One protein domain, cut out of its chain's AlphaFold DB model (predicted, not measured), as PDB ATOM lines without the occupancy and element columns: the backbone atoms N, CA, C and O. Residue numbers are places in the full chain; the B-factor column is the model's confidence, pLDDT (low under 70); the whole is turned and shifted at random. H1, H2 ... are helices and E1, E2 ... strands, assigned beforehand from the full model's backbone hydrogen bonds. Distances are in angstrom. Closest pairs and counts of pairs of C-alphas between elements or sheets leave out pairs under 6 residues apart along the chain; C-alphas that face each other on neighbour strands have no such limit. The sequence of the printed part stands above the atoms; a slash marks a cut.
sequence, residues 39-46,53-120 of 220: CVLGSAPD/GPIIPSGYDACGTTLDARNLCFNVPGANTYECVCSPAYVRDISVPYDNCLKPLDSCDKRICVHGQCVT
ATOM      1  N   CYS A  39     176.527 194.407 113.939       90.56
ATOM      2  CA  CYS A  39     175.690 194.598 112.757       90.56
ATOM      3  C   CYS A  39     175.639 193.343 111.881       90.56
ATOM      4  O   CYS A  39     174.561 192.972 111.424       90.56
ATOM      5  N   VAL A  40     176.772 192.657 111.693       86.94
ATOM      6  CA  VAL A  40     176.866 191.448 110.852       86.94
ATOM      7  C   VAL A  40     176.424 190.197 111.605       86.94
ATOM      8  O   VAL A  40     175.661 189.392 111.079       86.94
ATOM      9  N   LEU A  41     176.938 190.002 112.821       77.00
ATOM     10  CA  LEU A  41     176.844 188.715 113.516       77.00
ATOM     11  C   LEU A  41     175.627 188.617 114.448       77.00
ATOM     12  O   LEU A  41     175.250 187.510 114.827       77.00
ATOM     13  N   GLY A  42     175.011 189.752 114.798       63.16
ATOM     14  CA  GLY A  42     173.976 189.831 115.830       63.16
ATOM     15  C   GLY A  42     174.509 189.554 117.224       63.16
ATOM     16  O   GLY A  42     175.598 189.001 117.394       63.16
ATOM     17  N   SER A  43     173.748 189.952 118.242       61.72
ATOM     18  CA  SER A  43     174.099 189.667 119.634       61.72
ATOM     19  C   SER A  43     173.916 188.173 119.895       61.72
ATOM     20  O   SER A  43     172.801 187.697 120.103       61.72
ATOM     21  N   ALA A  44     175.016 187.415 119.877       53.62
ATOM     22  CA  ALA A  44     174.983 186.026 120.308       53.62
ATOM     23  C   ALA A  44     174.514 185.998 121.776       53.62
ATOM     24  O   ALA A  44     175.095 186.715 122.598       53.62
ATOM     25  N   PRO A  45     173.472 185.221 122.128       55.47
ATOM     26  CA  PRO A  45     173.090 185.071 123.522       55.47
ATOM     27  C   PRO A  45     174.304 184.545 124.282       55.47
ATOM     28  O   PRO A  45     174.983 183.631 123.809       55.47
ATOM     29  N   ASP A  46     174.589 185.148 125.436       53.81
ATOM     30  CA  ASP A  46     175.726 184.782 126.272       53.81
ATOM     31  C   ASP A  46     175.671 183.266 126.524       53.81
ATOM     32  O   ASP A  46     174.829 182.761 127.271       53.81
ATOM     33  N   GLY A  53     167.768 184.798 127.106       66.06
ATOM     34  CA  GLY A  53     166.967 185.970 126.787       66.06
ATOM     35  C   GLY A  53     166.392 185.879 125.367       66.06
ATOM     36  O   GLY A  53     166.729 184.961 124.611       66.06
ATOM     37  N   PRO A  54     165.512 186.818 124.987       69.06
ATOM     38  CA  PRO A  54     164.997 186.886 123.625       69.06
ATOM     39  C   PRO A  54     166.152 186.862 122.616       69.06
ATOM     40  O   PRO A  54     167.150 187.557 122.793       69.06
ATOM     41  N   ILE A  55     166.022 186.027 121.580       77.44
ATOM     42  CA  ILE A  55     167.012 185.918 120.503       77.44
ATOM     43  C   ILE A  55     167.065 187.270 119.783       77.44
ATOM     44  O   ILE A  55     166.062 187.701 119.211       77.44
ATOM     45  N   ILE A  56     168.218 187.937 119.835       82.75
ATOM     46  CA  ILE A  56     168.458 189.204 119.142       82.75
ATOM     47  C   ILE A  56     169.066 188.872 117.770       82.75
ATOM     48  O   ILE A  56     170.079 188.170 117.721       82.75
ATOM     49  N   PRO A  57     168.458 189.317 116.657       89.06
ATOM     50  CA  PRO A  57     168.970 189.042 115.316       89.06
ATOM     51  C   PRO A  57     170.229 189.871 114.997       89.06
ATOM     52  O   PRO A  57     170.732 190.628 115.833       89.06
ATOM     53  N   SER A  58     170.756 189.727 113.776       90.56
ATOM     54  CA  SER A  58     171.814 190.615 113.280       90.56
ATOM     55  C   SER A  58     171.349 192.071 113.279       90.56
ATOM     56  O   SER A  58     170.168 192.342 113.052       90.56
ATOM     57  N   GLY A  59     172.253 193.025 113.521       91.88
ATOM     58  CA  GLY A  59     171.887 194.439 113.448       91.88
ATOM     59  C   GLY A  59     171.401 194.845 112.051       91.88
ATOM     60  O   GLY A  59     170.484 195.652 111.946       91.88
ATOM     61  N   TYR A  60     171.914 194.241 110.970       94.00
ATOM     62  CA  TYR A  60     171.391 194.485 109.618       94.00
ATOM     63  C   TYR A  60     169.932 194.051 109.446       94.00
ATOM     64  O   TYR A  60     169.162 194.775 108.801       94.00
ATOM     65  N   ASP A  61     169.555 192.915 110.038       93.94
ATOM     66  CA  ASP A  61     168.178 192.420 110.024       93.94
ATOM     67  C   ASP A  61     167.289 193.255 110.950       93.94
ATOM     68  O   ASP A  61     166.214 193.692 110.545       93.94
ATOM     69  N   ALA A  62     167.752 193.547 112.169       94.62
ATOM     70  CA  ALA A  62     167.011 194.339 113.144       94.62
ATOM     71  C   ALA A  62     166.748 195.768 112.660       94.62
ATOM     72  O   ALA A  62     165.628 196.274 112.749       94.62
ATOM     73  N   CYS A  63     167.765 196.426 112.099       96.88
ATOM     74  CA  CYS A  63     167.623 197.759 111.529       96.88
ATOM     75  C   CYS A  63     166.887 197.738 110.182       96.88
ATOM     76  O   CYS A  63     166.713 198.792 109.580       96.88
ATOM     77  N   GLY A  64     166.451 196.576 109.678       95.88
ATOM     78  CA  GLY A  64     165.673 196.487 108.445       95.88
ATOM     79  C   GLY A  64     166.398 197.107 107.252       95.88
ATOM     80  O   GLY A  64     165.774 197.781 106.436       95.88
ATOM     81  N   THR A  65     167.716 196.930 107.157       94.69
ATOM     82  CA  THR A  65     168.526 197.501 106.061       94.69
ATOM     83  C   THR A  65     168.171 196.905 104.696       94.69
ATOM     84  O   THR A  65     168.359 197.536 103.658       94.69
ATOM     85  N   THR A  66     167.579 195.709 104.698       93.00
ATOM     86  CA  THR A  66     166.984 195.053 103.528       93.00
ATOM     87  C   THR A  66     165.585 195.580 103.190       93.00
ATOM     88  O   THR A  66     165.151 195.435 102.049       93.00
ATOM     89  N   LEU A  67     164.886 196.201 104.150       94.44
ATOM     90  CA  LEU A  67     163.571 196.822 103.952       94.44
ATOM     91  C   LEU A  67     163.707 198.230 103.355       94.44
ATOM     92  O   LEU A  67     162.993 198.574 102.416       94.44
ATOM     93  N   ASP A  68     164.648 199.028 103.867       96.12
ATOM     94  CA  ASP A  68     165.047 200.315 103.289       96.12
ATOM     95  C   ASP A  68     166.559 200.494 103.456       96.12
ATOM     96  O   ASP A  68     167.079 200.518 104.572       96.12
ATOM     97  N   ALA A  69     167.266 200.672 102.339       95.88
ATOM     98  CA  ALA A  69     168.719 200.849 102.316       95.88
ATOM     99  C   ALA A  69     169.196 202.138 103.019       95.88
ATOM    100  O   ALA A  69     170.393 202.314 103.239       95.88
ATOM    101  N   ARG A  70     168.284 203.064 103.344       96.88
ATOM    102  CA  ARG A  70     168.573 204.267 104.139       96.88
ATOM    103  C   ARG A  70     168.512 204.013 105.642       96.88
ATOM    104  O   ARG A  70     168.882 204.910 106.397       96.88
ATOM    105  N   ASN A  71     168.027 202.853 106.081       96.62
ATOM    106  CA  ASN A  71     168.189 202.437 107.465       96.62
ATOM    107  C   ASN A  71     169.662 202.069 107.687       96.62
ATOM    108  O   ASN A  71     170.263 201.374 106.868       96.62
ATOM    109  N   LEU A  72     170.244 202.536 108.788       97.12
ATOM    110  CA  LEU A  72     171.659 202.332 109.098       97.12
ATOM    111  C   LEU A  72     171.809 201.553 110.402       97.12
ATOM    112  O   LEU A  72     171.044 201.762 111.342       97.12
ATOM    113  N   CYS A  73     172.822 200.689 110.449       96.44
ATOM    114  CA  CYS A  73     173.256 199.993 111.654       96.44
ATOM    115  C   CYS A  73     174.624 200.524 112.081       96.44
ATOM    116  O   CYS A  73     175.548 200.582 111.267       96.44
ATOM    117  N   PHE A  74     174.753 200.881 113.355       95.50
ATOM    118  CA  PHE A  74     176.015 201.277 113.967       95.50
ATOM    119  C   PHE A  74     176.372 200.304 115.084       95.50
ATOM    120  O   PHE A  74     175.582 200.058 115.990       95.50
ATOM    121  N   ASN A  75     177.582 199.758 115.035       91.75
ATOM    122  CA  ASN A  75     178.110 198.946 116.122       91.75
ATOM    123  C   ASN A  75     178.528 199.851 117.292       91.75
ATOM    124  O   ASN A  75     179.221 200.849 117.073       91.75
ATOM    125  N   VAL A  76     178.138 199.504 118.520       89.62
ATOM    126  CA  VAL A  76     178.470 200.288 119.715       89.62
ATOM    127  C   VAL A  76     179.847 199.861 120.239       89.62
ATOM    128  O   VAL A  76     179.998 198.739 120.726       89.62
ATOM    129  N   PRO A  77     180.879 200.729 120.192       87.31
ATOM    130  CA  PRO A  77     182.229 200.342 120.589       87.31
ATOM    131  C   PRO A  77     182.292 199.887 122.051       87.31
ATOM    132  O   PRO A  77     181.868 200.604 122.955       87.31
ATOM    133  N   GLY A  78     182.865 198.706 122.289       85.62
ATOM    134  CA  GLY A  78     183.017 198.145 123.637       85.62
ATOM    135  C   GLY A  78     181.761 197.471 124.199       85.62
ATOM    136  O   GLY A  78     181.803 196.984 125.327       85.62
ATOM    137  N   ALA A  79     180.677 197.400 123.424       83.19
ATOM    138  CA  ALA A  79     179.480 196.644 123.762       83.19
ATOM    139  C   ALA A  79     179.166 195.611 122.668       83.19
ATOM    140  O   ALA A  79     179.481 195.804 121.500       83.19
ATOM    141  N   ASN A  80     178.508 194.511 123.039       83.12
ATOM    142  CA  ASN A  80     178.069 193.482 122.088       83.12
ATOM    143  C   ASN A  80     176.674 193.811 121.511       83.12
ATOM    144  O   ASN A  80     175.799 192.946 121.444       83.12
ATOM    145  N   THR A  81     176.437 195.081 121.175       88.38
ATOM    146  CA  THR A  81     175.133 195.608 120.741       88.38
ATOM    147  C   THR A  81     175.299 196.582 119.583       88.38
ATOM    148  O   THR A  81     176.382 197.114 119.341       88.38
ATOM    149  N   TYR A  82     174.202 196.830 118.882       92.62
ATOM    150  CA  TYR A  82     174.108 197.792 117.795       92.62
ATOM    151  C   TYR A  82     173.068 198.880 118.113       92.62
ATOM    152  O   TYR A  82     172.259 198.735 119.033       92.62
ATOM    153  N   GLU A  83     173.107 199.960 117.340       95.81
ATOM    154  CA  GLU A  83     172.135 201.051 117.322       95.81
ATOM    155  C   GLU A  83     171.612 201.235 115.891       95.81
ATOM    156  O   GLU A  83     172.381 201.186 114.925       95.81
ATOM    157  N   CYS A  84     170.303 201.432 115.754       97.19
ATOM    158  CA  CYS A  84     169.643 201.617 114.471       97.19
ATOM    159  C   CYS A  84     169.271 203.081 114.248       97.19
ATOM    160  O   CYS A  84     168.628 203.718 115.082       97.19
ATOM    161  N   VAL A  85     169.579 203.593 113.058       97.69
ATOM    162  CA  VAL A  85     169.059 204.880 112.585       97.69
ATOM    163  C   VAL A  85     168.061 204.614 111.471       97.69
ATOM    164  O   VAL A  85     168.432 204.212 110.367       97.69
ATOM    165  N   CYS A  86     166.783 204.831 111.776       97.50
ATOM    166  CA  CYS A  86     165.698 204.580 110.838       97.50
ATOM    167  C   CYS A  86     165.579 205.695 109.801       97.50
ATOM    168  O   CYS A  86     165.709 206.886 110.094       97.50
ATOM    169  N   SER A  87     165.272 205.298 108.574       97.00
ATOM    170  CA  SER A  87     164.869 206.206 107.511       97.00
ATOM    171  C   SER A  87     163.516 206.868 107.829       97.00
ATOM    172  O   SER A  87     162.736 206.342 108.620       97.00
ATOM    173  N   PRO A  88     163.149 207.980 107.161       94.00
ATOM    174  CA  PRO A  88     161.877 208.668 107.410       94.00
ATOM    175  C   PRO A  88     160.607 207.857 107.102       94.00
ATOM    176  O   PRO A  88     159.508 208.355 107.330       94.00
ATOM    177  N   ALA A  89     160.736 206.666 106.510       93.56
ATOM    178  CA  ALA A  89     159.627 205.772 106.188       93.56
ATOM    179  C   ALA A  89     159.425 204.667 107.236       93.56
ATOM    180  O   ALA A  89     158.449 203.931 107.137       93.56
ATOM    181  N   TYR A  90     160.316 204.558 108.224       95.88
ATOM    182  CA  TYR A  90     160.295 203.515 109.243       95.88
ATOM    183  C   TYR A  90     160.510 204.109 110.632       95.88
ATOM    184  O   TYR A  90     161.131 205.156 110.805       95.88
ATOM    185  N   VAL A  91     159.986 203.422 111.634       94.75
ATOM    186  CA  VAL A  91     160.170 203.730 113.049       94.75
ATOM    187  C   VAL A  91     160.505 202.458 113.812       94.75
ATOM    188  O   VAL A  91     160.351 201.341 113.313       94.75
ATOM    189  N   ARG A  92     160.960 202.639 115.050       94.38
ATOM    190  CA  ARG A  92     161.184 201.532 115.971       94.38
ATOM    191  C   ARG A  92     159.868 200.829 116.281       94.38
ATOM    192  O   ARG A  92     158.905 201.462 116.718       94.38
ATOM    193  N   ASP A  93     159.847 199.513 116.115       93.56
ATOM    194  CA  ASP A  93     158.783 198.674 116.644       93.56
ATOM    195  C   ASP A  93     158.976 198.504 118.156       93.56
ATOM    196  O   ASP A  93     159.958 197.916 118.606       93.56
ATOM    197  N   ILE A  94     158.047 199.047 118.947       88.69
ATOM    198  CA  ILE A  94     158.071 198.965 120.416       88.69
ATOM    199  C   ILE A  94     157.668 197.586 120.949       88.69
ATOM    200  O   ILE A  94     157.809 197.333 122.144       88.69
ATOM    201  N   SER A  95     157.128 196.708 120.096       90.88
ATOM    202  CA  SER A  95     156.735 195.355 120.496       90.88
ATOM    203  C   SER A  95     157.932 194.418 120.669       90.88
ATOM    204  O   SER A  95     157.807 193.391 121.340       90.88
ATOM    205  N   VAL A  96     159.097 194.783 120.121       89.81
ATOM    206  CA  VAL A  96     160.342 194.025 120.270       89.81
ATOM    207  C   VAL A  96     161.306 194.722 121.243       89.81
ATOM    208  O   VAL A  96     161.412 195.948 121.252       89.81
ATOM    209  N   PRO A  97     162.036 193.963 122.081       89.50
ATOM    210  CA  PRO A  97     162.818 194.511 123.192       89.50
ATOM    211  C   PRO A  97     164.229 194.988 122.796       89.50
ATOM    212  O   PRO A  97     165.092 195.126 123.659       89.50
ATOM    213  N   TYR A  98     164.494 195.205 121.508       89.69
ATOM    214  CA  TYR A  98     165.798 195.615 120.983       89.69
ATOM    215  C   TYR A  98     165.647 196.756 119.972       89.69
ATOM    216  O   TYR A  98     164.551 197.032 119.475       89.69
ATOM    217  N   ASP A  99     166.746 197.459 119.690       93.88
ATOM    218  CA  ASP A  99     166.735 198.533 118.699       93.88
ATOM    219  C   ASP A  99     166.477 197.986 117.295       93.88
ATOM    220  O   ASP A  99     167.006 196.940 116.928       93.88
ATOM    221  N   ASN A 100     165.601 198.638 116.540       95.75
ATOM    222  CA  ASN A 100     165.115 198.122 115.271       95.75
ATOM    223  C   ASN A 100     164.450 199.224 114.433       95.75
ATOM    224  O   ASN A 100     164.072 200.270 114.961       95.75
ATOM    225  N   CYS A 101     164.244 198.949 113.145       97.19
ATOM    226  CA  CYS A 101     163.463 199.791 112.228       97.19
ATOM    227  C   CYS A 101     162.447 198.956 111.440       97.19
ATOM    228  O   CYS A 101     162.291 199.116 110.230       97.19
ATOM    229  N   LEU A 102     161.792 198.009 112.116       96.44
ATOM    230  CA  LEU A 102     160.934 197.015 111.466       96.44
ATOM    231  C   LEU A 102     159.512 197.517 111.211       96.44
ATOM    232  O   LEU A 102     158.802 196.935 110.392       96.44
ATOM    233  N   LYS A 103     159.089 198.600 111.876       95.06
ATOM    234  CA  LYS A 103     157.738 199.143 111.741       95.06
ATOM    235  C   LYS A 103     157.706 200.235 110.666       95.06
ATOM    236  O   LYS A 103     158.344 201.273 110.849       95.06
ATOM    237  N   PRO A 104     156.961 200.058 109.560       93.88
ATOM    238  CA  PRO A 104     156.714 201.143 108.619       93.88
ATOM    239  C   PRO A 104     156.024 202.303 109.333       93.88
ATOM    240  O   PRO A 104     155.105 202.091 110.122       93.88
ATOM    241  N   LEU A 105     156.458 203.526 109.050       90.19
ATOM    242  CA  LEU A 105     155.890 204.728 109.636       90.19
ATOM    243  C   LEU A 105     154.472 204.928 109.100       90.19
ATOM    244  O   LEU A 105     154.282 205.417 107.982       90.19
ATOM    245  N   ASP A 106     153.474 204.575 109.904       84.19
ATOM    246  CA  ASP A 106     152.085 204.814 109.543       84.19
ATOM    247  C   ASP A 106     151.716 206.287 109.800       84.19
ATOM    248  O   ASP A 106     152.304 207.006 110.613       84.19
ATOM    249  N   SER A 107     150.680 206.747 109.110       72.81
ATOM    250  CA  SER A 107     149.968 207.993 109.378       72.81
ATOM    251  C   SER A 107     149.616 208.176 110.859       72.81
ATOM    252  O   SER A 107     149.589 209.307 111.347       72.81
ATOM    253  N   CYS A 108     149.392 207.070 111.568       70.06
ATOM    254  CA  CYS A 108     149.130 207.005 112.996       70.06
ATOM    255  C   CYS A 108     150.362 207.227 113.868       70.06
ATOM    256  O   CYS A 108     150.218 207.825 114.920       70.06
ATOM    257  N   ASP A 109     151.557 206.816 113.440       68.81
ATOM    258  CA  ASP A 109     152.792 206.999 114.219       68.81
ATOM    259  C   ASP A 109     153.282 208.452 114.192       68.81
ATOM    260  O   ASP A 109     153.978 208.910 115.095       68.81
ATOM    261  N   LYS A 110     152.866 209.217 113.176       67.44
ATOM    262  CA  LYS A 110     153.017 210.682 113.148       67.44
ATOM    263  C   LYS A 110     151.966 211.410 113.995       67.44
ATOM    264  O   LYS A 110     151.998 212.636 114.082       67.44
ATOM    265  N   ARG A 111     150.982 210.687 114.528       65.88
ATOM    266  CA  ARG A 111     149.790 211.206 115.207       65.88
ATOM    267  C   ARG A 111     149.648 210.514 116.558       65.88
ATOM    268  O   ARG A 111     150.453 209.671 116.926       65.88
ATOM    269  N   ILE A 112     148.647 210.900 117.337       63.06
ATOM    270  CA  ILE A 112     148.381 210.228 118.609       63.06
ATOM    271  C   ILE A 112     147.179 209.318 118.441       63.06
ATOM    272  O   ILE A 112     146.136 209.714 117.913       63.06
ATOM    273  N   CYS A 113     147.341 208.080 118.895       58.19
ATOM    274  CA  CYS A 113     146.258 207.122 118.981       58.19
ATOM    275  C   CYS A 113     145.513 207.315 120.304       58.19
ATOM    276  O   CYS A 113     146.075 207.090 121.374       58.19
ATOM    277  N   VAL A 114     144.235 207.688 120.230       69.62
ATOM    278  CA  VAL A 114     143.327 207.726 121.384       69.62
ATOM    279  C   VAL A 114     142.269 206.650 121.161       69.62
ATOM    280  O   VAL A 114     141.599 206.644 120.132       69.62
ATOM    281  N   HIS A 115     142.162 205.688 122.083       69.62
ATOM    282  CA  HIS A 115     141.239 204.542 121.984       69.62
ATOM    283  C   HIS A 115     141.332 203.740 120.666       69.62
ATOM    284  O   HIS A 115     140.331 203.247 120.155       69.62
ATOM    285  N   GLY A 116     142.538 203.605 120.100       61.56
ATOM    286  CA  GLY A 116     142.753 202.863 118.850       61.56
ATOM    287  C   GLY A 116     142.353 203.621 117.579       61.56
ATOM    288  O   GLY A 116     142.423 203.054 116.493       61.56
ATOM    289  N   GLN A 117     141.970 204.897 117.690       62.53
ATOM    290  CA  GLN A 117     141.745 205.779 116.548       62.53
ATOM    291  C   GLN A 117     142.856 206.824 116.454       62.53
ATOM    292  O   GLN A 117     143.257 207.431 117.448       62.53
ATOM    293  N   CYS A 118     143.371 207.024 115.243       63.22
ATOM    294  CA  CYS A 118     144.461 207.955 114.981       63.22
ATOM    295  C   CYS A 118     143.893 209.353 114.791       63.22
ATOM    296  O   CYS A 118     143.305 209.662 113.752       63.22
ATOM    297  N   VAL A 119     144.055 210.193 115.807       66.75
ATOM    298  CA  VAL A 119     143.496 211.540 115.802       66.75
ATOM    299  C   VAL A 119     144.519 212.482 115.177       66.75
ATOM    300  O   VAL A 119     145.667 212.561 115.601       66.75
ATOM    301  N   THR A 120     144.109 213.205 114.139       57.09
ATOM    302  CA  THR A 120     144.899 214.217 113.414       57.09
ATOM    303  C   THR A 120     145.272 215.450 114.228       57.09
ATOM    304  O   THR A 120     145.970 216.320 113.708       57.09
TER     305      THR A 120
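What this domain is: This is residues 39 to 46 and 53 to 120 of the 220 residues of an uncharacterized protein of Echinostoma caproni (UniProt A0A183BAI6). Little regular structure is here: a small hairpin, E1 and E2, with the short helix H1 beside it, and a smaller hairpin, E3 and E4, at the far end of a looping stretch, residues 86 to 111. The printed part has 76 residues, with one named helix and four named strands in the order H1, E1, E2, E3, E4 along the chain; both two-stranded sheets, E1 with E2 and E3 with E4, are antiparallel. The class is mixed, with 18 residues in named elements; the whole spans 42 by 28 by 19 A and is only just loose, close to compact, with a radius of gyration of the C-alphas of 14.0 A.

Where its parts are: Find C-alpha 72 at (171.659, 202.332, 109.098); E1 runs 10.1 A to residue 75, and E2, residues 82 to 85, also 10.1 A. H1 is residues 59 to 62, E3 112 to 114, and E4 117 to 119, ending at (143.496, 211.540, 115.802).

How they stand to each other: In the hairpin E1 and E2, N 74 and O 83 are 2.9 A apart. The closest C-alphas of H1 and E2, Gly 59 and Tyr 82, are 5.9 A apart. H1 is too short for any O i to N i+4 pair. In the hairpin E3 and E4, N 114 and O 117 are 3.0 A apart. E2 and E3 are apart.

The domain as a whole: Residues 47 to 52 are cut out, a gap of 8.9 A between C-alphas 46 and 53. The link E2 to E3 is long. Confidence is under 70 at residues 42 to 46, 53 to 54 and 109 to 120.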